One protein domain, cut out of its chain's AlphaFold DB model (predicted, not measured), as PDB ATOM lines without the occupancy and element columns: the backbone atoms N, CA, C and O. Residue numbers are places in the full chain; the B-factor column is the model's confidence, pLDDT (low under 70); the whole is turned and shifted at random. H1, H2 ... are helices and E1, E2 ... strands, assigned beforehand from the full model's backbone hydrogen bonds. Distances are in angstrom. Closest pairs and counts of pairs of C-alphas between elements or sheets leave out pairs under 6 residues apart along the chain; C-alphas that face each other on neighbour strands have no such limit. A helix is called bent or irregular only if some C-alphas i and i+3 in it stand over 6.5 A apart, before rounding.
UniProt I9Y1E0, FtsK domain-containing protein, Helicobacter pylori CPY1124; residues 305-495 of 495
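Overview. This is residues 305 to 495 of the 495 residues of the protein "FtsK domain-containing protein" of Helicobacter pylori CPY1124 (UniProt I9Y1E0). A parallel sheet of five strands stands in the middle, with the helix H1 over one face and the long helix H2 over the other. H5 packs beside H2, and the strand hairpin of E1 and E2 packs on H1. The printed part has 191 residues, with five named helices and seven named strands in the order E1 E2 E3 H1 E4 E5 H2 H3 E6 H4 H5 E7; the large sheet's order is E3 E7 E6 E4 E5, and the class is mixed, helices and strands. It is compact, with a radius of gyration of the C-alphas of 16.6 A and spans of 50 by 48 by 34 A.

Along the chain. Go past residues 305 to 321, which hold no named element, to C-alpha 322 at (185.006, 127.920, 142.199), where E1 begins and runs to 328. Then come E2, 334 to 339; E3, 346 to 348; H1, 356 to 370, 21.2 A long; E4, 376 to 382, 19.4 A; and E5, 401 to 406. H2 runs 35.2 A from C-alpha 410 at (187.753, 131.318, 113.585) to 433. Next find H3, 439 to 442; E6, 450 to 456, 19.2 A; H4, 458 to 462; and H5, 467 to 487, 29.1 A, with a kink of 41 degrees near residue 481 and irregular, C-alphas 482 and 485 being 7.8 A apart. E7, 489 to 494, ends at C-alpha 494 (195.568, 130.830, 127.108).

Arrangement. Look across the sheet for backbone pairs within hydrogen-bond range: N 348 and O 493 for E3 and E7, 2.8 A; N 492 and O 453 for E7 and E6, 2.8 A; N 454 and O 379 for E6 and E4, 2.8 A; N 380 and O 403 for E4 and E5, 2.8 A. Three layers result from H1 and H2 on opposite faces, at heights over the sheet of 9.4 A and 9.9 A, both along the strands. E6, H4 H5, E7 is a strand-helix-strand unit, two parallel neighbour strands with helices between, its crossover right-handed. H2 touches H5, closest C-alphas Val 414 and Val 473, 5.8 A, at a shallow tilt of 32 degrees, only just short of steep, the same way. H5 only grazes the sheet, with residues 477 to 487. H3 is not on the sheet. In the antiparallel hairpin of E1 and E2, N 324 and O 337 are 3.0 A apart; the closest C-alphas of E1 and H1, Val 324 and Asn 366, are 6.0 A apart. Every O i to N i+4 pair is within range in H1 and H2, 14 of 17 in H5 and 0 of 1 in H4, which has 2 of 2 O i to N i+3 pairs; H3 is too short for such a pair.

Size, cuts and confidence. The C-alphas of Gln 311 and Thr 467, the two farthest apart, are 50.8 A apart. The printed part has no cut, and its long link is E4 to E5, 18 residues. The model's mean pLDDT over the printed part is 91.0, with residues 330 to 332, 385 to 386, 407 and 464 to 466 under 70.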
ATOM      1  N   LYS A 305     197.308 113.594 142.071       86.62
ATOM      2  CA  LYS A 305     196.620 112.963 143.205       86.62
ATOM      3  C   LYS A 305     196.926 113.651 144.538       86.62
ATOM      4  O   LYS A 305     196.069 113.693 145.409       86.62
ATOM      5  N   ASP A 306     198.103 114.265 144.676       87.81
ATOM      6  CA  ASP A 306     198.484 114.987 145.895       87.81
ATOM      7  C   ASP A 306     197.698 116.309 146.043       87.81
ATOM      8  O   ASP A 306     197.658 116.892 147.126       87.81
ATOM      9  N   LEU A 307     197.049 116.781 144.967       91.19
ATOM     10  CA  LEU A 307     196.106 117.905 144.963       91.19
ATOM     11  C   LEU A 307     194.646 117.450 145.117       91.19
ATOM     12  O   LEU A 307     193.767 118.305 145.215       91.19
ATOM     13  N   GLN A 308     194.353 116.146 145.104       93.94
ATOM     14  CA  GLN A 308     192.999 115.592 145.049       93.94
ATOM     15  C   GLN A 308     192.683 114.811 146.326       93.94
ATOM     16  O   GLN A 308     193.148 113.698 146.546       93.94
ATOM     17  N   ARG A 309     191.866 115.412 147.190       92.69
ATOM     18  CA  ARG A 309     191.433 114.801 148.451       92.69
ATOM     19  C   ARG A 309     190.195 113.948 148.189       92.69
ATOM     20  O   ARG A 309     189.138 114.515 147.945       92.69
ATOM     21  N   GLU A 310     190.301 112.619 148.243       92.50
ATOM     22  CA  GLU A 310     189.191 111.692 147.926       92.50
ATOM     23  C   GLU A 310     187.879 112.025 148.654       92.50
ATOM     24  O   GLU A 310     186.808 111.999 148.057       92.50
ATOM     25  N   GLN A 311     187.955 112.440 149.920       94.38
ATOM     26  CA  GLN A 311     186.801 112.861 150.720       94.38
ATOM     27  C   GLN A 311     186.104 114.144 150.223       94.38
ATOM     28  O   GLN A 311     185.012 114.467 150.686       94.38
ATOM     29  N   GLU A 312     186.734 114.900 149.323       95.50
ATOM     30  CA  GLU A 312     186.193 116.113 148.697       95.50
ATOM     31  C   GLU A 312     185.714 115.878 147.253       95.50
ATOM     32  O   GLU A 312     185.357 116.837 146.561       95.50
ATOM     33  N   PHE A 313     185.681 114.624 146.787       96.94
ATOM     34  CA  PHE A 313     185.173 114.288 145.460       96.94
ATOM     35  C   PHE A 313     183.706 114.726 145.314       96.94
ATOM     36  O   PHE A 313     182.829 114.259 146.040       96.94
ATOM     37  N   TRP A 314     183.451 115.658 144.391       97.38
ATOM     38  CA  TRP A 314     182.132 116.252 144.113       97.38
ATOM     39  C   TRP A 314     181.401 116.862 145.320       97.38
ATOM     40  O   TRP A 314     180.180 117.024 145.293       97.38
ATOM     41  N   THR A 315     182.120 117.257 146.371       97.38
ATOM     42  CA  THR A 315     181.483 117.857 147.556       97.38
ATOM     43  C   THR A 315     181.371 119.378 147.481       97.38
ATOM     44  O   THR A 315     180.611 119.976 148.247       97.38
ATOM     45  N   LYS A 316     182.126 120.041 146.589       97.44
ATOM     46  CA  LYS A 316     182.168 121.507 146.547       97.44
ATOM     47  C   LYS A 316     180.976 122.091 145.795       97.44
ATOM     48  O   LYS A 316     180.590 121.623 144.728       97.44
ATOM     49  N   SER A 317     180.455 123.203 146.319       96.94
ATOM     50  CA  SER A 317     179.429 124.010 145.653       96.94
ATOM     51  C   SER A 317     180.045 125.182 144.898       96.94
ATOM     52  O   SER A 317     180.841 125.947 145.446       96.94
ATOM     53  N   SER A 318     179.640 125.358 143.643       96.62
ATOM     54  CA  SER A 318     179.997 126.494 142.802       96.62
ATOM     55  C   SER A 318     179.075 127.702 143.024       96.62
ATOM     56  O   SER A 318     179.105 128.642 142.237       96.62
ATOM     57  N   GLN A 319     178.229 127.737 144.063       95.50
ATOM     58  CA  GLN A 319     177.208 128.787 144.194       95.50
ATOM     59  C   GLN A 319     177.812 130.194 144.212       95.50
ATOM     60  O   GLN A 319     177.395 131.060 143.442       95.50
ATOM     61  N   PHE A 320     178.847 130.405 145.023       93.94
ATOM     62  CA  PHE A 320     179.505 131.707 145.170       93.94
ATOM     63  C   PHE A 320     180.818 131.790 144.392       93.94
ATOM     64  O   PHE A 320     181.058 132.775 143.695       93.94
ATOM     65  N   ARG A 321     181.623 130.727 144.452       95.19
ATOM     66  CA  ARG A 321     182.949 130.661 143.839       95.19
ATOM     67  C   ARG A 321     183.309 129.245 143.413       95.19
ATOM     68  O   ARG A 321     182.753 128.277 143.922       95.19
ATOM     69  N   VAL A 322     184.283 129.148 142.526       96.88
ATOM     70  CA  VAL A 322     185.006 127.920 142.199       96.88
ATOM     71  C   VAL A 322     186.425 128.098 142.714       96.88
ATOM     72  O   VAL A 322     187.027 129.129 142.431       96.88
ATOM     73  N   SER A 323     186.923 127.140 143.492       96.62
ATOM     74  CA  SER A 323     188.273 127.157 144.060       96.62
ATOM     75  C   SER A 323     188.851 125.745 144.036       96.62
ATOM     76  O   SER A 323     188.359 124.841 144.728       96.62
ATOM     77  N   VAL A 324     189.873 125.552 143.203       97.06
ATOM     78  CA  VAL A 324     190.559 124.267 143.039       97.06
ATOM     79  C   VAL A 324     192.066 124.432 143.176       97.06
ATOM     80  O   VAL A 324     192.611 125.423 142.691       97.06
ATOM     81  N   PRO A 325     192.756 123.484 143.820       96.69
ATOM     82  CA  PRO A 325     194.206 123.524 143.927       96.69
ATOM     83  C   PRO A 325     194.855 123.318 142.554       96.69
ATOM     84  O   PRO A 325     194.377 122.521 141.753       96.69
ATOM     85  N   MET A 326     195.934 124.043 142.268       94.75
ATOM     86  CA  MET A 326     196.659 123.990 140.987       94.75
ATOM     87  C   MET A 326     198.089 123.482 141.120       94.75
ATOM     88  O   MET A 326     198.696 123.060 140.140       94.75
ATOM     89  N   GLY A 327     198.642 123.553 142.322       91.38
ATOM     90  CA  GLY A 327     200.025 123.217 142.598       91.38
ATOM     91  C   GLY A 327     200.459 123.863 143.899       91.38
ATOM     92  O   GLY A 327     199.627 124.228 144.732       91.38
ATOM     93  N   TRP A 328     201.764 124.036 144.053       84.31
ATOM     94  CA  TRP A 328     202.347 124.636 145.241       84.31
ATOM     95  C   TRP A 328     203.273 125.779 144.860       84.31
ATOM     96  O   TRP A 328     203.906 125.753 143.805       84.31
ATOM     97  N   ASP A 329     203.339 126.784 145.721       77.00
ATOM     98  CA  ASP A 329     204.315 127.852 145.592       77.00
ATOM     99  C   ASP A 329     205.721 127.368 145.988       77.00
ATOM    100  O   ASP A 329     205.952 126.226 146.397       77.00
ATOM    101  N   ILE A 330     206.679 128.285 145.913       61.91
ATOM    102  CA  ILE A 330     208.085 128.068 146.281       61.91
ATOM    103  C   ILE A 330     208.276 127.664 147.755       61.91
ATOM    104  O   ILE A 330     209.341 127.195 148.151       61.91
ATOM    105  N   ASN A 331     207.241 127.855 148.572       61.62
ATOM    106  CA  ASN A 331     207.184 127.494 149.975       61.62
ATOM    107  C   ASN A 331     206.319 126.249 150.194       61.62
ATOM    108  O   ASN A 331     205.908 126.001 151.325       61.62
ATOM    109  N   HIS A 332     206.055 125.437 149.169       68.56
ATOM    110  CA  HIS A 332     205.239 124.224 149.268       68.56
ATOM    111  C   HIS A 332     203.804 124.473 149.768       68.56
ATOM    112  O   HIS A 332     203.128 123.532 150.192       68.56
ATOM    113  N   LYS A 333     203.319 125.719 149.720       77.00
ATOM    114  CA  LYS A 333     201.942 126.061 150.065       77.00
ATOM    115  C   LYS A 333     201.061 125.880 148.840       77.00
ATOM    116  O   LYS A 333     201.406 126.345 147.761       77.00
ATOM    117  N   GLU A 334     199.922 125.224 149.022       87.44
ATOM    118  CA  GLU A 334     198.933 125.028 147.962       87.44
ATOM    119  C   GLU A 334     198.470 126.374 147.384       87.44
ATOM    120  O   GLU A 334     198.098 127.292 148.123       87.44
ATOM    121  N   VAL A 335     198.511 126.483 146.058       92.94
ATOM    122  CA  VAL A 335     198.019 127.627 145.290       92.94
ATOM    123  C   VAL A 335     196.743 127.198 144.589       92.94
ATOM    124  O   VAL A 335     196.751 126.240 143.813       92.94
ATOM    125  N   CYS A 336     195.650 127.912 144.847       95.00
ATOM    126  CA  CYS A 336     194.356 127.635 144.240       95.00
ATOM    127  C   CYS A 336     194.079 128.559 143.051       95.00
ATOM    128  O   CYS A 336     194.395 129.747 143.077       95.00
ATOM    129  N   PHE A 337     193.433 128.005 142.032       95.94
ATOM    130  CA  PHE A 337     192.720 128.760 141.014       95.94
ATOM    131  C   PHE A 337     191.340 129.135 141.550       95.94
ATOM    132  O   PHE A 337     190.602 128.249 141.985       95.94
ATOM    133  N   GLU A 338     190.980 130.421 141.486       95.75
ATOM    134  CA  GLU A 338     189.701 130.924 141.991       95.75
ATOM    135  C   GLU A 338     188.955 131.799 140.974       95.75
ATOM    136  O   GLU A 338     189.529 132.683 140.339       95.75
ATOM    137  N   ILE A 339     187.643 131.577 140.840       95.12
ATOM    138  CA  ILE A 339     186.732 132.419 140.045       95.12
ATOM    139  C   ILE A 339     185.359 132.549 140.720       95.12
ATOM    140  O   ILE A 339     184.933 131.666 141.461       95.12
ATOM    141  N   GLY A 340     184.623 133.624 140.430       87.81
ATOM    142  CA  GLY A 340     183.237 133.837 140.878       87.81
ATOM    143  C   GLY A 340     183.050 135.016 141.835       87.81
ATOM    144  O   GLY A 340     181.957 135.587 141.895       87.81
ATOM    145  N   GLU A 341     184.120 135.445 142.507       84.25
ATOM    146  CA  GLU A 341     184.129 136.603 143.408       84.25
ATOM    147  C   GLU A 341     184.856 137.807 142.784       84.25
ATOM    148  O   GLU A 341     184.356 138.412 141.834       84.25
ATOM    149  N   ALA A 342     186.015 138.202 143.326       77.94
ATOM    150  CA  ALA A 342     186.818 139.298 142.786       77.94
ATOM    151  C   ALA A 342     187.442 138.923 141.431       77.94
ATOM    152  O   ALA A 342     187.483 139.740 140.511       77.94
ATOM    153  N   GLN A 343     187.882 137.669 141.301       83.12
ATOM    154  CA  GLN A 343     188.444 137.088 140.084       83.12
ATOM    155  C   GLN A 343     187.333 136.408 139.274       83.12
ATOM    156  O   GLN A 343     186.494 135.703 139.833       83.12
ATOM    157  N   ASN A 344     187.292 136.633 137.957       87.88
ATOM    158  CA  ASN A 344     186.171 136.192 137.108       87.88
ATOM    159  C   ASN A 344     186.599 135.523 135.813       87.88
ATOM    160  O   ASN A 344     185.978 134.552 135.383       87.88
ATOM    161  N   HIS A 345     187.617 136.083 135.179       95.06
ATOM    162  CA  HIS A 345     188.193 135.600 133.940       95.06
ATOM    163  C   HIS A 345     189.698 135.520 134.141       95.06
ATOM    164  O   HIS A 345     190.256 136.307 134.912       95.06
ATOM    165  N   THR A 346     190.335 134.585 133.454       96.19
ATOM    166  CA  THR A 346     191.750 134.280 133.638       96.19
ATOM    167  C   THR A 346     192.454 134.344 132.297       96.19
ATOM    168  O   THR A 346     191.974 133.776 131.318       96.19
ATOM    169  N   LEU A 347     193.590 135.035 132.267       96.19
ATOM    170  CA  LEU A 347     194.530 135.012 131.156       96.19
ATOM    171  C   LEU A 347     195.754 134.201 131.591       96.19
ATOM    172  O   LEU A 347     196.336 134.482 132.639       96.19
ATOM    173  N   ILE A 348     196.122 133.203 130.797       94.88
ATOM    174  CA  ILE A 348     197.297 132.357 130.993       94.88
ATOM    175  C   ILE A 348     198.257 132.665 129.850       94.88
ATOM    176  O   ILE A 348     197.908 132.494 128.688       94.88
ATOM    177  N   CYS A 349     199.462 133.116 130.183       92.50
ATOM    178  CA  CYS A 349     200.496 133.422 129.201       92.50
ATOM    179  C   CYS A 349     201.681 132.482 129.410       92.50
ATOM    180  O   CYS A 349     202.195 132.385 130.527       92.50
ATOM    181  N   GLY A 350     202.155 131.832 128.351       82.31
ATOM    182  CA  GLY A 350     203.307 130.944 128.425       82.31
ATOM    183  C   GLY A 350     204.002 130.773 127.082       82.31
ATOM    184  O   GLY A 350     203.374 130.644 126.042       82.31
ATOM    185  N   ARG A 351     205.337 130.714 127.092       79.19
ATOM    186  CA  ARG A 351     206.103 130.345 125.889       79.19
ATOM    187  C   ARG A 351     205.896 128.860 125.571       79.19
ATOM    188  O   ARG A 351     205.546 128.077 126.458       79.19
ATOM    189  N   SER A 352     206.168 128.440 124.336       73.94
ATOM    190  CA  SER A 352     206.162 127.011 123.985       73.94
ATOM    191  C   SER A 352     207.065 126.210 124.937       73.94
ATOM    192  O   SER A 352     208.164 126.651 125.269       73.94
ATOM    193  N   GLY A 353     206.577 125.065 125.421       70.38
ATOM    194  CA  GLY A 353     207.289 124.221 126.390       70.38
ATOM    195  C   GLY A 353     207.252 124.696 127.851       70.38
ATOM    196  O   GLY A 353     207.793 124.011 128.708       70.38
ATOM    197  N   SER A 354     206.587 125.813 128.174       73.94
ATOM    198  CA  SER A 354     206.487 126.333 129.557       73.94
ATOM    199  C   SER A 354     205.542 125.554 130.483       73.94
ATOM    200  O   SER A 354     205.463 125.856 131.670       73.94
ATOM    201  N   GLY A 355     204.801 124.573 129.956       84.31
ATOM    202  CA  GLY A 355     203.818 123.803 130.722       84.31
ATOM    203  C   GLY A 355     202.396 124.380 130.732       84.31
ATOM    204  O   GLY A 355     201.572 123.886 131.494       84.31
ATOM    205  N   LYS A 356     202.076 125.368 129.878       90.56
ATOM    206  CA  LYS A 356     200.713 125.923 129.688       90.56
ATOM    207  C   LYS A 356     199.649 124.831 129.496       90.56
ATOM    208  O   LYS A 356     198.703 124.760 130.272       90.56
ATOM    209  N   SER A 357     199.868 123.952 128.521       89.25
ATOM    210  CA  SER A 357     199.098 122.730 128.250       89.25
ATOM    211  C   SER A 357     198.826 121.913 129.521       89.25
ATOM    212  O   SER A 357     197.687 121.714 129.943       89.25
ATOM    213  N   ASN A 358     199.895 121.555 130.240       90.75
ATOM    214  CA  ASN A 358     199.800 120.805 131.491       90.75
ATOM    215  C   ASN A 358     198.996 121.550 132.573       90.75
ATOM    216  O   ASN A 358     198.191 120.939 133.270       90.75
ATOM    217  N   PHE A 359     199.168 122.868 132.701       93.56
ATOM    218  CA  PHE A 359     198.392 123.682 133.639       93.56
ATOM    219  C   PHE A 359     196.887 123.629 133.332       93.56
ATOM    220  O   PHE A 359     196.083 123.473 134.252       93.56
ATOM    221  N   LEU A 360     196.494 123.702 132.055       95.50
ATOM    222  CA  LEU A 360     195.092 123.573 131.639       95.50
ATOM    223  C   LEU A 360     194.531 122.185 131.972       95.50
ATOM    224  O   LEU A 360     193.432 122.089 132.515       95.50
ATOM    225  N   HIS A 361     195.298 121.121 131.728       95.00
ATOM    226  CA  HIS A 361     194.902 119.758 132.082       95.00
ATOM    227  C   HIS A 361     194.721 119.557 133.592       95.00
ATOM    228  O   HIS A 361     193.740 118.937 134.006       95.00
ATOM    229  N   VAL A 362     195.627 120.089 134.421       95.81
ATOM    230  CA  VAL A 362     195.501 120.056 135.890       95.81
ATOM    231  C   VAL A 362     194.245 120.805 136.335       95.81
ATOM    232  O   VAL A 362     193.493 120.307 137.172       95.81
ATOM    233  N   LEU A 363     193.974 121.968 135.735       97.44
ATOM    234  CA  LEU A 363     192.796 122.771 136.046       97.44
ATOM    235  C   LEU A 363     191.506 122.022 135.710       97.44
ATOM    236  O   LEU A 363     190.629 121.908 136.560       97.44
ATOM    237  N   ILE A 364     191.402 121.482 134.494       97.19
ATOM    238  CA  ILE A 364     190.235 120.719 134.030       97.19
ATOM    239  C   ILE A 364     189.973 119.526 134.951       97.19
ATOM    240  O   ILE A 364     188.845 119.343 135.410       97.19
ATOM    241  N   GLN A 365     191.012 118.752 135.270       96.62
ATOM    242  CA  GLN A 365     190.878 117.572 136.122       96.62
ATOM    243  C   GLN A 365     190.483 117.937 137.554       96.62
ATOM    244  O   GLN A 365     189.587 117.309 138.109       96.62
ATOM    245  N   ASN A 366     191.073 118.978 138.150       97.69
ATOM    246  CA  ASN A 366     190.698 119.386 139.503       97.69
ATOM    247  C   ASN A 366     189.306 120.029 139.556       97.69
ATOM    248  O   ASN A 366     188.572 119.803 140.516       97.69
ATOM    249  N   LEU A 367     188.879 120.759 138.520       98.00
ATOM    250  CA  LEU A 367     187.487 121.206 138.398       98.00
ATOM    251  C   LEU A 367     186.528 120.013 138.388       98.00
ATOM    252  O   LEU A 367     185.568 120.004 139.156       98.00
ATOM    253  N   ALA A 368     186.822 119.005 137.567       97.06
ATOM    254  CA  ALA A 368     186.006 117.804 137.439       97.06
ATOM    255  C   ALA A 368     186.020 116.922 138.694       97.06
ATOM    256  O   ALA A 368     185.033 116.253 138.971       97.06
ATOM    257  N   PHE A 369     187.111 116.928 139.461       97.62
ATOM    258  CA  PHE A 369     187.241 116.161 140.698       97.62
ATOM    259  C   PHE A 369     186.450 116.786 141.853       97.62
ATOM    260  O   PHE A 369     185.737 116.097 142.578       97.62
ATOM    261  N   TYR A 370     186.556 118.103 142.039       98.31
ATOM    262  CA  TYR A 370     185.974 118.778 143.203       98.31
ATOM    263  C   TYR A 370     184.499 119.168 143.032       98.31
ATOM    264  O   TYR A 370     183.786 119.295 144.028       98.31
ATOM    265  N   TYR A 371     184.033 119.374 141.799       98.44
ATOM    266  CA  TYR A 371     182.680 119.848 141.499       98.44
ATOM    267  C   TYR A 371     181.939 118.832 140.643       98.44
ATOM    268  O   TYR A 371     182.508 118.329 139.684       98.44
ATOM    269  N   ALA A 372     180.663 118.574 140.926       97.81
ATOM    270  CA  ALA A 372     179.826 117.713 140.089       97.81
ATOM    271  C   ALA A 372     179.411 118.397 138.756       97.81
ATOM    272  O   ALA A 372     179.431 119.631 138.661       97.81
ATOM    273  N   PRO A 373     178.978 117.649 137.718       97.12
ATOM    274  CA  PRO A 373     178.571 118.218 136.420       97.12
ATOM    275  C   PRO A 373     177.363 119.179 136.454       97.12
ATOM    276  O   PRO A 373     177.135 119.940 135.505       97.12
ATOM    277  N   ASN A 374     176.558 119.146 137.522       96.81
ATOM    278  CA  ASN A 374     175.477 120.108 137.780       96.81
ATOM    279  C   ASN A 374     175.972 121.392 138.482       96.81
ATOM    280  O   ASN A 374     175.268 122.402 138.483       96.81
ATOM    281  N   GLU A 375     177.201 121.393 139.004       98.06
ATOM    282  CA  GLU A 375     177.871 122.558 139.586       98.06
ATOM    283  C   GLU A 375     178.725 123.303 138.550       98.06
ATOM    284  O   GLU A 375     178.731 124.539 138.518       98.06
ATOM    285  N   VAL A 376     179.447 122.569 137.698       98.19
ATOM    286  CA  VAL A 376     180.386 123.112 136.702       98.19
ATOM    287  C   VAL A 376     180.205 122.415 135.355       98.19
ATOM    288  O   VAL A 376     180.143 121.193 135.276       98.19
ATOM    289  N   GLN A 377     180.176 123.203 134.281       98.12
ATOM    290  CA  GLN A 377     180.200 122.723 132.900       98.12
ATOM    291  C   GLN A 377     181.373 123.338 132.139       98.12
ATOM    292  O   GLN A 377     181.613 124.544 132.233       98.12
ATOM    293  N   LEU A 378     182.077 122.507 131.373       98.31
ATOM    294  CA  LEU A 378     183.295 122.857 130.652       98.31
ATOM    295  C   LEU A 378     183.045 122.966 129.144       98.31
ATOM    296  O   LEU A 378     182.386 122.115 128.543       98.31
ATOM    297  N   PHE A 379     183.612 124.005 128.539       97.50
ATOM    298  CA  PHE A 379     183.673 124.200 127.091       97.50
ATOM    299  C   PHE A 379     185.137 124.366 126.716       97.50
ATOM    300  O   PHE A 379     185.763 125.333 127.144       97.50
ATOM    301  N   LEU A 380     185.678 123.414 125.966       95.88
ATOM    302  CA  LEU A 380     187.100 123.314 125.660       95.88
ATOM    303  C   LEU A 380     187.303 123.598 124.169       95.88
ATOM    304  O   LEU A 380     186.802 122.853 123.325       95.88
ATOM    305  N   LEU A 381     187.981 124.696 123.843       93.81
ATOM    306  CA  LEU A 381     188.287 125.100 122.472       93.81
ATOM    307  C   LEU A 381     189.802 125.121 122.287       93.81
ATOM    308  O   LEU A 381     190.501 125.836 122.999       93.81
ATOM    309  N   ASP A 382     190.281 124.358 121.313       90.94
ATOM    310  CA  ASP A 382     191.686 124.285 120.925       90.94
ATOM    311  C   ASP A 382     191.848 124.777 119.475       90.94
ATOM    312  O   ASP A 382     191.233 124.237 118.545       90.94
ATOM    313  N   TYR A 383     192.658 125.823 119.293       85.56
ATOM    314  CA  TYR A 383     192.984 126.417 117.992       85.56
ATOM    315  C   TYR A 383     194.303 125.893 117.391       85.56
ATOM    316  O   TYR A 383     194.660 126.284 116.278       85.56
ATOM    317  N   LYS A 384     195.020 124.992 118.076       71.62
ATOM    318  CA  LYS A 384     196.362 124.523 117.707       71.62
ATOM    319  C   LYS A 384     196.370 123.073 117.247       71.62
ATOM    320  O   LYS A 384     196.283 122.192 118.085       71.62
ATOM    321  N   GLU A 385     196.527 122.815 115.943       65.62
ATOM    322  CA  GLU A 385     196.737 121.489 115.295       65.62
ATOM    323  C   GLU A 385     195.856 120.298 115.760       65.62
ATOM    324  O   GLU A 385     195.973 119.197 115.229       65.62
ATOM    325  N   GLY A 386     194.904 120.517 116.666       60.16
ATOM    326  CA  GLY A 386     193.852 119.606 117.053       60.16
ATOM    327  C   GLY A 386     194.267 118.414 117.912       60.16
ATOM    328  O   GLY A 386     193.856 117.298 117.596       60.16
ATOM    329  N   VAL A 387     194.993 118.603 119.018       71.19
ATOM    330  CA  VAL A 387     195.298 117.460 119.909       71.19
ATOM    331  C   VAL A 387     195.177 117.723 121.405       71.19
ATOM    332  O   VAL A 387     195.016 116.747 122.137       71.19
ATOM    333  N   GLU A 388     195.193 118.971 121.881       84.31
ATOM    334  CA  GLU A 388     195.352 119.252 123.316       84.31
ATOM    335  C   GLU A 388     194.179 118.682 124.130       84.31
ATOM    336  O   GLU A 388     194.355 117.876 125.040       84.31
ATOM    337  N   PHE A 389     192.944 119.011 123.740       90.19
ATOM    338  CA  PHE A 389     191.744 118.557 124.453       90.19
ATOM    339  C   PHE A 389     191.110 117.284 123.887       90.19
ATOM    340  O   PHE A 389     190.039 116.889 124.345       90.19
ATOM    341  N   ASN A 390     191.753 116.602 122.935       87.88
ATOM    342  CA  ASN A 390     191.186 115.400 122.311       87.88
ATOM    343  C   ASN A 390     190.939 114.267 123.327       87.88
ATOM    344  O   ASN A 390     189.985 113.504 123.197       87.88
ATOM    345  N   ALA A 391     191.738 114.218 124.400       88.19
ATOM    346  CA  ALA A 391     191.541 113.293 125.517       88.19
ATOM    347  C   ALA A 391     190.172 113.440 126.216       88.19
ATOM    348  O   ALA A 391     189.741 112.523 126.904       88.19
ATOM    349  N   TYR A 392     189.485 114.573 126.038       92.25
ATOM    350  CA  TYR A 392     188.187 114.872 126.647       92.25
ATOM    351  C   TYR A 392     187.017 114.808 125.658       92.25
ATOM    352  O   TYR A 392     185.892 115.134 126.029       92.25
ATOM    353  N   ALA A 393     187.264 114.434 124.397       86.44
ATOM    354  CA  ALA A 393     186.237 114.431 123.354       86.44
ATOM    355  C   ALA A 393     185.145 113.371 123.581       86.44
ATOM    356  O   ALA A 393     184.019 113.557 123.122       86.44
ATOM    357  N   ASP A 394     185.465 112.282 124.290       86.25
ATOM    358  CA  ASP A 394     184.495 111.268 124.703       86.25
ATOM    359  C   ASP A 394     183.769 111.708 125.993       86.25
ATOM    360  O   ASP A 394     184.408 111.838 127.044       86.25
ATOM    361  N   PRO A 395     182.435 111.905 125.961       81.69
ATOM    362  CA  PRO A 395     181.655 112.259 127.145       81.69
ATOM    363  C   PRO A 395     181.737 111.236 128.285       81.69
ATOM    364  O   PRO A 395     181.505 111.611 129.432       81.69
ATOM    365  N   ALA A 396     182.064 109.968 127.999       86.62
ATOM    366  CA  ALA A 396     182.271 108.948 129.027       86.62
ATOM    367  C   ALA A 396     183.546 109.191 129.855       86.62
ATOM    368  O   ALA A 396     183.659 108.680 130.967       86.62
ATOM    369  N   ILE A 397     184.498 109.970 129.327       88.94
ATOM    370  CA  ILE A 397     185.739 110.335 130.023       88.94
ATOM    371  C   ILE A 397     185.519 111.563 130.914       88.94
ATOM    372  O   ILE A 397     186.024 111.606 132.034       88.94
ATOM    373  N   LEU A 398     184.787 112.571 130.426       93.00
ATOM    374  CA  LEU A 398     184.584 113.832 131.142       93.00
ATOM    375  C   LEU A 398     183.132 114.316 131.046       93.00
ATOM    376  O   LEU A 398     182.776 115.106 130.171       93.00
ATOM    377  N   GLU A 399     182.307 113.918 132.017       94.38
ATOM    378  CA  GLU A 399     180.882 114.281 132.084       94.38
ATOM    379  C   GLU A 399     180.622 115.793 132.156       94.38
ATOM    380  O   GLU A 399     179.522 116.261 131.846       94.38
ATOM    381  N   HIS A 400     181.608 116.585 132.575       96.81
ATOM    382  CA  HIS A 400     181.526 118.046 132.642       96.81
ATOM    383  C   HIS A 400     181.637 118.709 131.272       96.81
ATOM    384  O   HIS A 400     181.161 119.835 131.111       96.81
ATOM    385  N   ALA A 401     182.262 118.050 130.294       95.62
ATOM    386  CA  ALA A 401     182.485 118.613 128.973       95.62
ATOM    387  C   ALA A 401     181.163 118.685 128.197       95.62
ATOM    388  O   ALA A 401     180.524 117.682 127.887       95.62
ATOM    389  N   ARG A 402     180.711 119.905 127.897       95.44
ATOM    390  CA  ARG A 402     179.531 120.165 127.052       95.44
ATOM    391  C   ARG A 402     179.910 120.416 125.602       95.44
ATOM    392  O   ARG A 402     179.086 120.240 124.710       95.44
ATOM    393  N   LEU A 403     181.147 120.845 125.384       93.62
ATOM    394  CA  LEU A 403     181.737 121.043 124.075       93.62
ATOM    395  C   LEU A 403     183.235 120.798 124.180       93.62
ATOM    396  O   LEU A 403     183.894 121.401 125.026       93.62
ATOM    397  N   VAL A 404     183.756 119.982 123.273       91.56
ATOM    398  CA  VAL A 404     185.188 119.867 123.012       91.56
ATOM    399  C   VAL A 404     185.372 120.089 121.522       91.56
ATOM    400  O   VAL A 404     184.827 119.345 120.710       91.56
ATOM    401  N   SER A 405     186.067 121.162 121.158       86.19
ATOM    402  CA  SER A 405     186.365 121.482 119.769       86.19
ATOM    403  C   SER A 405     187.866 121.506 119.562       86.19
ATOM    404  O   SER A 405     188.587 122.297 120.168       86.19
ATOM    405  N   VAL A 406     188.306 120.603 118.699       77.12
ATOM    406  CA  VAL A 406     189.697 120.289 118.413       77.12
ATOM    407  C   VAL A 406     189.979 120.788 116.991       77.12
ATOM    408  O   VAL A 406     189.245 120.420 116.076       77.12
ATOM    409  N   ALA A 407     190.975 121.665 116.810       67.69
ATOM    410  CA  ALA A 407     191.230 122.407 115.562       67.69
ATOM    411  C   ALA A 407     190.067 123.335 115.141       67.69
ATOM    412  O   ALA A 407     189.547 123.278 114.023       67.69
ATOM    413  N   SER A 408     189.650 124.210 116.058       72.31
ATOM    414  CA  SER A 408     188.570 125.174 115.820       72.31
ATOM    415  C   SER A 408     188.917 126.175 114.710       72.31
ATOM    416  O   SER A 408     189.969 126.808 114.733       72.31
ATOM    417  N   SER A 409     187.994 126.412 113.773       83.69
ATOM    418  CA  SER A 409     188.103 127.556 112.858       83.69
ATOM    419  C   SER A 409     187.698 128.859 113.558       83.69
ATOM    420  O   SER A 409     186.909 128.858 114.511       83.69
ATOM    421  N   VAL A 410     188.175 130.004 113.062       85.94
ATOM    422  CA  VAL A 410     187.753 131.318 113.585       85.94
ATOM    423  C   VAL A 410     186.230 131.484 113.485       85.94
ATOM    424  O   VAL A 410     185.587 131.912 114.443       85.94
ATOM    425  N   GLY A 411     185.622 131.047 112.376       87.31
ATOM    426  CA  GLY A 411     184.167 131.077 112.191       87.31
ATOM    427  C   GLY A 411     183.396 130.245 113.227       87.31
ATOM    428  O   GLY A 411     182.335 130.673 113.703       87.31
ATOM    429  N   PHE A 412     183.938 129.092 113.636       89.19
ATOM    430  CA  PHE A 412     183.382 128.309 114.741       89.19
ATOM    431  C   PHE A 412     183.463 129.084 116.062       89.19
ATOM    432  O   PHE A 412     182.458 129.203 116.763       89.19
ATOM    433  N   GLY A 413     184.611 129.702 116.347       91.06
ATOM    434  CA  GLY A 413     184.807 130.556 117.523       91.06
ATOM    435  C   GLY A 413     183.804 131.699 117.617       91.06
ATOM    436  O   GLY A 413     183.143 131.875 118.641       91.06
ATOM    437  N   VAL A 414     183.616 132.439 116.520       91.75
ATOM    438  CA  VAL A 414     182.614 133.513 116.420       91.75
ATOM    439  C   VAL A 414     181.210 132.987 116.726       91.75
ATOM    440  O   VAL A 414     180.444 133.624 117.456       91.75
ATOM    441  N   SER A 415     180.863 131.820 116.181       93.25
ATOM    442  CA  SER A 415     179.553 131.194 116.382       93.25
ATOM    443  C   SER A 415     179.352 130.748 117.831       93.25
ATOM    444  O   SER A 415     178.294 131.006 118.414       93.25
ATOM    445  N   PHE A 416     180.378 130.157 118.443       95.75
ATOM    446  CA  PHE A 416     180.367 129.750 119.844       95.75
ATOM    447  C   PHE A 416     180.238 130.953 120.792       95.75
ATOM    448  O   PHE A 416     179.368 130.962 121.662       95.75
ATOM    449  N   LEU A 417     181.018 132.017 120.586       95.62
ATOM    450  CA  LEU A 417     180.923 133.251 121.376       95.62
ATOM    451  C   LEU A 417     179.555 133.938 121.226       95.62
ATOM    452  O   LEU A 417     179.028 134.515 122.184       95.62
ATOM    453  N   SER A 418     178.948 133.859 120.039       96.12
ATOM    454  CA  SER A 418     177.574 134.317 119.813       96.12
ATOM    455  C   SER A 418     176.565 133.494 120.621       96.12
ATOM    456  O   SER A 418     175.693 134.061 121.284       96.12
ATOM    457  N   TRP A 419     176.694 132.163 120.611       97.62
ATOM    458  CA  TRP A 419     175.867 131.265 121.421       97.62
ATOM    459  C   TRP A 419     176.021 131.549 122.920       97.62
ATOM    460  O   TRP A 419     175.019 131.706 123.616       97.62
ATOM    461  N   LEU A 420     177.251 131.725 123.403       97.62
ATOM    462  CA  LEU A 420     177.536 131.989 124.812       97.62
ATOM    463  C   LEU A 420     176.906 133.306 125.297       97.62
ATOM    464  O   LEU A 420     176.373 133.386 126.406       97.62
ATOM    465  N   ASN A 421     176.883 134.336 124.446       97.06
ATOM    466  CA  ASN A 421     176.157 135.575 124.729       97.06
ATOM    467  C   ASN A 421     174.635 135.376 124.791       97.06
ATOM    468  O   ASN A 421     173.974 135.965 125.649       97.06
ATOM    469  N   LYS A 422     174.065 134.542 123.912       97.75
ATOM    470  CA  LYS A 422     172.633 134.201 123.961       97.75
ATOM    471  C   LYS A 422     172.289 133.445 125.243       97.75
ATOM    472  O   LYS A 422     171.295 133.782 125.882       97.75
ATOM    473  N   GLU A 423     173.126 132.497 125.649       97.62
ATOM    474  CA  GLU A 423     172.961 131.764 126.907       97.62
ATOM    475  C   GLU A 423     173.047 132.706 128.119       97.62
ATOM    476  O   GLU A 423     172.184 132.688 128.993       97.62
ATOM    477  N   THR A 424     174.005 133.636 128.118       96.31
ATOM    478  CA  THR A 424     174.115 134.690 129.141       96.31
ATOM    479  C   THR A 424     172.833 135.528 129.233       96.31
ATOM    480  O   THR A 424     172.333 135.806 130.325       96.31
ATOM    481  N   LYS A 425     172.253 135.909 128.086       96.44
ATOM    482  CA  LYS A 425     170.992 136.660 128.034       96.44
ATOM    483  C   LYS A 425     169.816 135.841 128.578       96.44
ATOM    484  O   LYS A 425     169.045 136.371 129.374       96.44
ATOM    485  N   LYS A 426     169.715 134.563 128.200       97.38
ATOM    486  CA  LYS A 426     168.684 133.631 128.684       97.38
ATOM    487  C   LYS A 426     168.731 133.485 130.206       97.38
ATOM    488  O   LYS A 426     167.698 133.583 130.863       97.38
ATOM    489  N   ARG A 427     169.928 133.329 130.781       97.69
ATOM    490  CA  ARG A 427     170.124 133.310 132.242       97.69
ATOM    491  C   ARG A 427     169.640 134.605 132.887       97.69
ATOM    492  O   ARG A 427     168.924 134.560 133.880       97.69
ATOM    493  N   GLY A 428     169.944 135.759 132.295       96.56
ATOM    494  CA  GLY A 428     169.465 137.041 132.813       96.56
ATOM    495  C   GLY A 428     167.956 137.256 132.725       96.56
ATOM    496  O   GLY A 428     167.382 137.881 133.613       96.56
ATOM    497  N   GLU A 429     167.294 136.731 131.698       97.00
ATOM    498  CA  GLU A 429     165.828 136.719 131.624       97.00
ATOM    499  C   GLU A 429     165.229 135.854 132.736       97.00
ATOM    500  O   GLU A 429     164.283 136.280 133.397       97.00
ATOM    501  N   LEU A 430     165.834 134.697 133.012       96.75
ATOM    502  CA  LEU A 430     165.429 133.829 134.113       96.75
ATOM    503  C   LEU A 430     165.638 134.502 135.476       96.75
ATOM    504  O   LEU A 430     164.743 134.498 136.311       96.75
ATOM    505  N   PHE A 431     166.771 135.169 135.692       97.44
ATOM    506  CA  PHE A 431     167.040 135.880 136.946       97.44
ATOM    507  C   PHE A 431     166.014 136.987 137.210       97.44
ATOM    508  O   PHE A 431     165.550 137.145 138.337       97.44
ATOM    509  N   LYS A 432     165.576 137.695 136.161       96.75
ATOM    510  CA  LYS A 432     164.494 138.684 136.265       96.75
ATOM    511  C   LYS A 432     163.164 138.059 136.682       96.75
ATOM    512  O   LYS A 432     162.464 138.663 137.486       96.75
ATOM    513  N   GLN A 433     162.823 136.873 136.173       96.75
ATOM    514  CA  GLN A 433     161.585 136.172 136.551       96.75
ATOM    515  C   GLN A 433     161.547 135.832 138.048       96.75
ATOM    516  O   GLN A 433     160.486 135.894 138.659       96.75
ATOM    517  N   PHE A 434     162.705 135.532 138.642       96.38
ATOM    518  CA  PHE A 434     162.849 135.246 140.074       96.38
ATOM    519  C   PHE A 434     163.224 136.479 140.915       96.38
ATOM    520  O   PHE A 434     163.433 136.356 142.118       96.38
ATOM    521  N   ASN A 435     163.300 137.672 140.309       96.38
ATOM    522  CA  ASN A 435     163.711 138.925 140.954       96.38
ATOM    523  C   ASN A 435     165.072 138.837 141.684       96.38
ATOM    524  O   ASN A 435     165.254 139.390 142.770       96.38
ATOM    525  N   VAL A 436     166.038 138.140 141.078       96.81
ATOM    526  CA  VAL A 436     167.409 137.974 141.589       96.81
ATOM    527  C   VAL A 436     168.426 138.670 140.686       96.81
ATOM    528  O   VAL A 436     168.189 138.887 139.497       96.81
ATOM    529  N   LYS A 437     169.578 139.046 141.251       94.12
ATOM    530  CA  LYS A 437     170.592 139.865 140.559       94.12
ATOM    531  C   LYS A 437     171.689 139.057 139.858       94.12
ATOM    532  O   LYS A 437     172.302 139.558 138.917       94.12
ATOM    533  N   ASP A 438     171.968 137.843 140.325       95.12
ATOM    534  CA  ASP A 438     173.076 137.017 139.849       95.12
ATOM    535  C   ASP A 438     172.830 135.516 140.075       95.12
ATOM    536  O   ASP A 438     171.830 135.107 140.669       95.12
ATOM    537  N   LEU A 439     173.767 134.697 139.587       96.12
ATOM    538  CA  LEU A 439     173.737 133.244 139.708       96.12
ATOM    539  C   LEU A 439     173.646 132.783 141.167       96.12
ATOM    540  O   LEU A 439     172.935 131.824 141.454       96.12
ATOM    541  N   SER A 440     174.374 133.426 142.082       94.88
ATOM    542  CA  SER A 440     174.448 132.970 143.473       94.88
ATOM    543  C   SER A 440     173.099 133.095 144.182       94.88
ATOM    544  O   SER A 440     172.719 132.206 144.948       94.88
ATOM    545  N   ASP A 441     172.346 134.153 143.866       95.81
ATOM    546  CA  ASP A 441     170.976 134.337 144.334       95.81
ATOM    547  C   ASP A 441     169.996 133.422 143.597       95.81
ATOM    548  O   ASP A 441     169.158 132.794 144.241       95.81
ATOM    549  N   TYR A 442     170.132 133.264 142.275       97.31
ATOM    550  CA  TYR A 442     169.286 132.345 141.508       97.31
ATOM    551  C   TYR A 442     169.375 130.902 142.013       97.31
ATOM    552  O   TYR A 442     168.363 130.208 142.104       97.31
ATOM    553  N   ARG A 443     170.568 130.462 142.417       95.94
ATOM    554  CA  ARG A 443     170.806 129.107 142.924       95.94
ATOM    555  C   ARG A 443     170.098 128.767 144.236       95.94
ATOM    556  O   ARG A 443     170.082 127.605 144.623       95.94
ATOM    557  N   LYS A 444     169.467 129.744 144.895       95.12
ATOM    558  CA  LYS A 444     168.536 129.513 146.014       95.12
ATOM    559  C   LYS A 444     167.167 128.998 145.543       95.12
ATOM    560  O   LYS A 444     166.398 128.500 146.358       95.12
ATOM    561  N   HIS A 445     166.862 129.139 144.252       94.69
ATOM    562  CA  HIS A 445     165.569 128.816 143.644       94.69
ATOM    563  C   HIS A 445     165.629 127.646 142.653       94.69
ATOM    564  O   HIS A 445     164.608 127.001 142.428       94.69
ATOM    565  N   GLY A 446     166.787 127.369 142.049       93.19
ATOM    566  CA  GLY A 446     166.945 126.276 141.091       93.19
ATOM    567  C   GLY A 446     168.402 125.944 140.786       93.19
ATOM    568  O   GLY A 446     169.313 126.712 141.094       93.19
ATOM    569  N   GLU A 447     168.629 124.791 140.162       94.56
ATOM    570  CA  GLU A 447     169.970 124.373 139.756       94.56
ATOM    571  C   GLU A 447     170.433 125.128 138.507       94.56
ATOM    572  O   GLU A 447     169.711 125.248 137.515       94.56
ATOM    573  N   MET A 448     171.665 125.639 138.542       97.25
ATOM    574  CA  MET A 448     172.312 126.232 137.377       97.25
ATOM    575  C   MET A 448     173.838 126.148 137.523       97.25
ATOM    576  O   MET A 448     174.396 126.823 138.393       97.25
ATOM    577  N   PRO A 449     174.531 125.376 136.666       97.50
ATOM    578  CA  PRO A 449     175.981 125.262 136.724       97.50
ATOM    579  C   PRO A 449     176.666 126.547 136.259       97.50
ATOM    580  O   PRO A 449     176.157 127.292 135.402       97.50
ATOM    581  N   ARG A 450     177.883 126.762 136.761       97.81
ATOM    582  CA  ARG A 450     178.815 127.721 136.160       97.81
ATOM    583  C   ARG A 450     179.349 127.175 134.844       97.81
ATOM    584  O   ARG A 450     179.701 126.003 134.755       97.81
ATOM    585  N   LEU A 451     179.418 128.038 133.837       98.31
ATOM    586  CA  LEU A 451     180.024 127.730 132.548       98.31
ATOM    587  C   LEU A 451     181.472 128.210 132.582       98.31
ATOM    588  O   LEU A 451     181.721 129.411 132.705       98.31
ATOM    589  N   ILE A 452     182.412 127.279 132.488       98.31
ATOM    590  CA  ILE A 452     183.840 127.562 132.399       98.31
ATOM    591  C   ILE A 452     184.286 127.244 130.974       98.31
ATOM    592  O   ILE A 452     184.174 126.116 130.499       98.31
ATOM    593  N   VAL A 453     184.760 128.272 130.286       98.06
ATOM    594  CA  VAL A 453     185.166 128.216 128.886       98.06
ATOM    595  C   VAL A 453     186.676 128.331 128.829       98.06
ATOM    596  O   VAL A 453     187.219 129.381 129.164       98.06
ATOM    597  N   VAL A 454     187.338 127.264 128.404       97.25
ATOM    598  CA  VAL A 454     188.784 127.203 128.210       97.25
ATOM    599  C   VAL A 454     189.065 127.348 126.722       97.25
ATOM    600  O   VAL A 454     188.592 126.539 125.926       97.25
ATOM    601  N   ILE A 455     189.807 128.387 126.349       94.88
ATOM    602  CA  ILE A 455     190.251 128.621 124.975       94.88
ATOM    603  C   ILE A 455     191.773 128.601 124.967       94.88
ATOM    604  O   ILE A 455     192.391 129.531 125.495       94.88
ATOM    605  N   ASP A 456     192.352 127.556 124.380       92.94
ATOM    606  CA  ASP A 456     193.790 127.499 124.137       92.94
ATOM    607  C   ASP A 456     194.157 128.142 122.797       92.94
ATOM    608  O   ASP A 456     193.410 128.050 121.822       92.94
ATOM    609  N   GLU A 457     195.298 128.831 122.778       90.19
ATOM    610  CA  GLU A 457     195.755 129.697 121.686       90.19
ATOM    611  C   GLU A 457     194.676 130.706 121.233       90.19
ATOM    612  O   GLU A 457     194.382 130.878 120.045       90.19
ATOM    613  N   PHE A 458     194.051 131.400 122.191       91.69
ATOM    614  CA  PHE A 458     192.917 132.291 121.911       91.69
ATOM    615  C   PHE A 458     193.260 133.450 120.958       91.69
ATOM    616  O   PHE A 458     192.367 134.006 120.320       91.69
ATOM    617  N   GLN A 459     194.537 133.824 120.845       90.19
ATOM    618  CA  GLN A 459     195.016 134.856 119.929       90.19
ATOM    619  C   GLN A 459     194.744 134.512 118.455       90.19
ATOM    620  O   GLN A 459     194.617 135.424 117.637       90.19
ATOM    621  N   VAL A 460     194.570 133.226 118.119       89.12
ATOM    622  CA  VAL A 460     194.196 132.769 116.768       89.12
ATOM    623  C   VAL A 460     192.829 133.309 116.340       89.12
ATOM    624  O   VAL A 460     192.604 133.591 115.163       89.12
ATOM    625  N   LEU A 461     191.926 133.580 117.293       88.56
ATOM    626  CA  LEU A 461     190.651 134.254 117.019       88.56
ATOM    627  C   LEU A 461     190.822 135.641 116.379       88.56
ATOM    628  O   LEU A 461     189.857 136.181 115.839       88.56
ATOM    629  N   PHE A 462     192.025 136.216 116.449       87.94
ATOM    630  CA  PHE A 462     192.350 137.545 115.944       87.94
ATOM    631  C   PHE A 462     193.354 137.541 114.779       87.94
ATOM    632  O   PHE A 462     193.603 138.620 114.235       87.94
ATOM    633  N   SER A 463     193.948 136.396 114.407       76.62
ATOM    634  CA  SER A 463     195.123 136.351 113.517       76.62
ATOM    635  C   SER A 463     194.820 136.275 112.016       76.62
ATOM    636  O   SER A 463     195.637 136.754 111.243       76.62
ATOM    637  N   ASP A 464     193.657 135.760 111.596       61.81
ATOM    638  CA  ASP A 464     193.328 135.546 110.164       61.81
ATOM    639  C   ASP A 464     191.853 135.817 109.807       61.81
ATOM    640  O   ASP A 464     191.328 135.394 108.777       61.81
ATOM    641  N   SER A 465     191.144 136.534 110.673       60.94
ATOM    642  CA  SER A 465     189.725 136.840 110.493       60.94
ATOM    643  C   SER A 465     189.521 138.100 109.650       60.94
ATOM    644  O   SER A 465     190.245 139.085 109.826       60.94
ATOM    645  N   THR A 466     188.489 138.136 108.801       68.12
ATOM    646  CA  THR A 466     188.086 139.395 108.139       68.12
ATOM    647  C   THR A 466     187.838 140.491 109.186       68.12
ATOM    648  O   THR A 466     187.418 140.182 110.303       68.12
ATOM    649  N   THR A 467     188.023 141.777 108.853       74.75
ATOM    650  CA  THR A 467     187.799 142.898 109.800       74.75
ATOM    651  C   THR A 467     186.465 142.773 110.552       74.75
ATOM    652  O   THR A 467     186.403 142.987 111.758       74.75
ATOM    653  N   LYS A 468     185.418 142.302 109.863       81.25
ATOM    654  CA  LYS A 468     184.079 142.070 110.428       81.25
ATOM    655  C   LYS A 468     184.015 140.933 111.451       81.25
ATOM    656  O   LYS A 468     183.228 140.999 112.391       81.25
ATOM    657  N   GLU A 469     184.755 139.849 111.249       82.88
ATOM    658  CA  GLU A 469     184.805 138.739 112.207       82.88
ATOM    659  C   GLU A 469     185.578 139.137 113.456       82.88
ATOM    660  O   GLU A 469     185.091 138.885 114.557       82.88
ATOM    661  N   LYS A 470     186.694 139.853 113.294       85.38
ATOM    662  CA  LYS A 470     187.451 140.415 114.412       85.38
ATOM    663  C   LYS A 470     186.584 141.328 115.282       85.38
ATOM    664  O   LYS A 470     186.487 141.119 116.486       85.38
ATOM    665  N   GLU A 471     185.867 142.267 114.661       87.88
ATOM    666  CA  GLU A 471     184.916 143.155 115.349       87.88
ATOM    667  C   GLU A 471     183.837 142.370 116.117       87.88
ATOM    668  O   GLU A 471     183.452 142.743 117.226       87.88
ATOM    669  N   ARG A 472     183.352 141.251 115.557       91.38
ATOM    670  CA  ARG A 472     182.379 140.376 116.234       91.38
ATOM    671  C   ARG A 472     182.992 139.656 117.428       91.38
ATOM    672  O   ARG A 472     182.357 139.627 118.480       91.38
ATOM    673  N   VAL A 473     184.187 139.082 117.277       91.94
ATOM    674  CA  VAL A 473     184.928 138.451 118.382       91.94
ATOM    675  C   VAL A 473     185.108 139.461 119.513       91.94
ATOM    676  O   VAL A 473     184.722 139.179 120.647       91.94
ATOM    677  N   GLU A 474     185.600 140.662 119.200       92.75
ATOM    678  CA  GLU A 474     185.803 141.744 120.167       92.75
ATOM    679  C   GLU A 474     184.498 142.147 120.865       92.75
ATOM    680  O   GLU A 474     184.458 142.238 122.095       92.75
ATOM    681  N   ALA A 475     183.408 142.336 120.116       94.19
ATOM    682  CA  ALA A 475     182.110 142.705 120.678       94.19
ATOM    683  C   ALA A 475     181.547 141.619 121.613       94.19
ATOM    684  O   ALA A 475     181.055 141.918 122.711       94.19
ATOM    685  N   TYR A 476     181.633 140.352 121.201       95.75
ATOM    686  CA  TYR A 476     181.144 139.227 121.990       95.75
ATOM    687  C   TYR A 476     181.978 138.997 123.247       95.75
ATOM    688  O   TYR A 476     181.397 138.880 124.330       95.75
ATOM    689  N   LEU A 477     183.309 138.989 123.130       95.00
ATOM    690  CA  LEU A 477     184.212 138.870 124.274       95.00
ATOM    691  C   LEU A 477     184.026 140.038 125.236       95.00
ATOM    692  O   LEU A 477     183.847 139.807 126.424       95.00
ATOM    693  N   THR A 478     183.965 141.281 124.748       95.06
ATOM    694  CA  THR A 478     183.750 142.465 125.599       95.06
ATOM    695  C   THR A 478     182.460 142.354 126.407       95.06
ATOM    696  O   THR A 478     182.416 142.741 127.577       95.06
ATOM    697  N   THR A 479     181.398 141.818 125.805       94.69
ATOM    698  CA  THR A 479     180.120 141.619 126.496       94.69
ATOM    699  C   THR A 479     180.246 140.582 127.610       94.69
ATOM    700  O   THR A 479     179.819 140.851 128.738       94.69
ATOM    701  N   ILE A 480     180.872 139.436 127.326       95.25
ATOM    702  CA  ILE A 480     181.087 138.368 128.309       95.25
ATOM    703  C   ILE A 480     182.027 138.844 129.419       95.25
ATOM    704  O   ILE A 480     181.695 138.685 130.584       95.25
ATOM    705  N   LEU A 481     183.133 139.513 129.094       94.56
ATOM    706  CA  LEU A 481     184.093 140.023 130.076       94.56
ATOM    707  C   LEU A 481     183.462 141.017 131.062       94.56
ATOM    708  O   LEU A 481     183.820 141.053 132.236       94.56
ATOM    709  N   LYS A 482     182.502 141.828 130.599       92.75
ATOM    710  CA  LYS A 482     181.812 142.819 131.441       92.75
ATOM    711  C   LYS A 482     180.700 142.226 132.302       92.75
ATOM    712  O   LYS A 482     180.387 142.785 133.349       92.75
ATOM    713  N   LYS A 483     180.041 141.163 131.836       91.38
ATOM    714  CA  LYS A 483     178.772 140.686 132.417       91.38
ATOM    715  C   LYS A 483     178.799 139.237 132.895       91.38
ATOM    716  O   LYS A 483     177.955 138.859 133.701       91.38
ATOM    717  N   GLY A 484     179.745 138.436 132.420       93.50
ATOM    718  CA  GLY A 484     179.785 136.982 132.566       93.50
ATOM    719  C   GLY A 484     179.724 136.523 134.015       93.50
ATOM    720  O   GLY A 484     178.936 135.631 134.323       93.50
ATOM    721  N   ARG A 485     180.436 137.210 134.923       93.50
ATOM    722  CA  ARG A 485     180.417 136.929 136.370       93.50
ATOM    723  C   ARG A 485     179.004 136.759 136.920       93.50
ATOM    724  O   ARG A 485     178.720 135.739 137.542       93.50
ATOM    725  N   SER A 486     178.134 137.750 136.709       93.94
ATOM    726  CA  SER A 486     176.780 137.754 137.276       93.94
ATOM    727  C   SER A 486     175.964 136.563 136.788       93.94
ATOM    728  O   SER A 486     175.125 136.067 137.526       93.94
ATOM    729  N   TYR A 487     176.239 136.067 135.582       96.38
ATOM    730  CA  TYR A 487     175.539 134.940 134.963       96.38
ATOM    731  C   TYR A 487     176.263 133.596 135.139       96.38
ATOM    732  O   TYR A 487     175.821 132.579 134.597       96.38
ATOM    733  N   GLY A 488     177.365 133.576 135.899       96.31
ATOM    734  CA  GLY A 488     178.180 132.385 136.129       96.31
ATOM    735  C   GLY A 488     178.925 131.892 134.896       96.31
ATOM    736  O   GLY A 488     179.106 130.687 134.749       96.31
ATOM    737  N   VAL A 489     179.302 132.799 133.996       97.50
ATOM    738  CA  VAL A 489     180.091 132.510 132.795       97.50
ATOM    739  C   VAL A 489     181.510 133.020 133.001       97.50
ATOM    740  O   VAL A 489     181.710 134.198 133.304       97.50
ATOM    741  N   HIS A 490     182.490 132.142 132.813       97.69
ATOM    742  CA  HIS A 490     183.896 132.398 133.089       97.69
ATOM    743  C   HIS A 490     184.765 131.983 131.904       97.69
ATOM    744  O   HIS A 490     184.623 130.877 131.392       97.69
ATOM    745  N   LEU A 491     185.662 132.870 131.474       97.88
ATOM    746  CA  LEU A 491     186.619 132.628 130.402       97.88
ATOM    747  C   LEU A 491     188.004 132.365 130.997       97.88
ATOM    748  O   LEU A 491     188.464 133.135 131.841       97.88
ATOM    749  N   ILE A 492     188.658 131.316 130.519       97.69
ATOM    750  CA  ILE A 492     190.071 131.012 130.716       97.69
ATOM    751  C   ILE A 492     190.699 131.058 129.326       97.69
ATOM    752  O   ILE A 492     190.424 130.204 128.486       97.69
ATOM    753  N   LEU A 493     191.483 132.098 129.068       96.31
ATOM    754  CA  LEU A 493     192.120 132.364 127.782       96.31
ATOM    755  C   LEU A 493     193.613 132.076 127.910       96.31
ATOM    756  O   LEU A 493     194.246 132.623 128.812       96.31
ATOM    757  N   ALA A 494     194.168 131.237 127.043       94.25
ATOM    758  CA  ALA A 494     195.568 130.830 127.108       94.25
ATOM    759  C   ALA A 494     196.319 131.171 125.801       94.25
ATOM    760  O   ALA A 494     195.762 130.984 124.720       94.25
ATOM    761  N   THR A 495     197.541 131.715 125.906       90.38
ATOM    762  CA  THR A 495     198.414 132.153 124.789       90.38
ATOM    763  C   THR A 495     199.890 131.956 125.094       90.38
ATOM    764  O   THR A 495     200.250 131.809 126.288       90.38
TER     765      THR A 495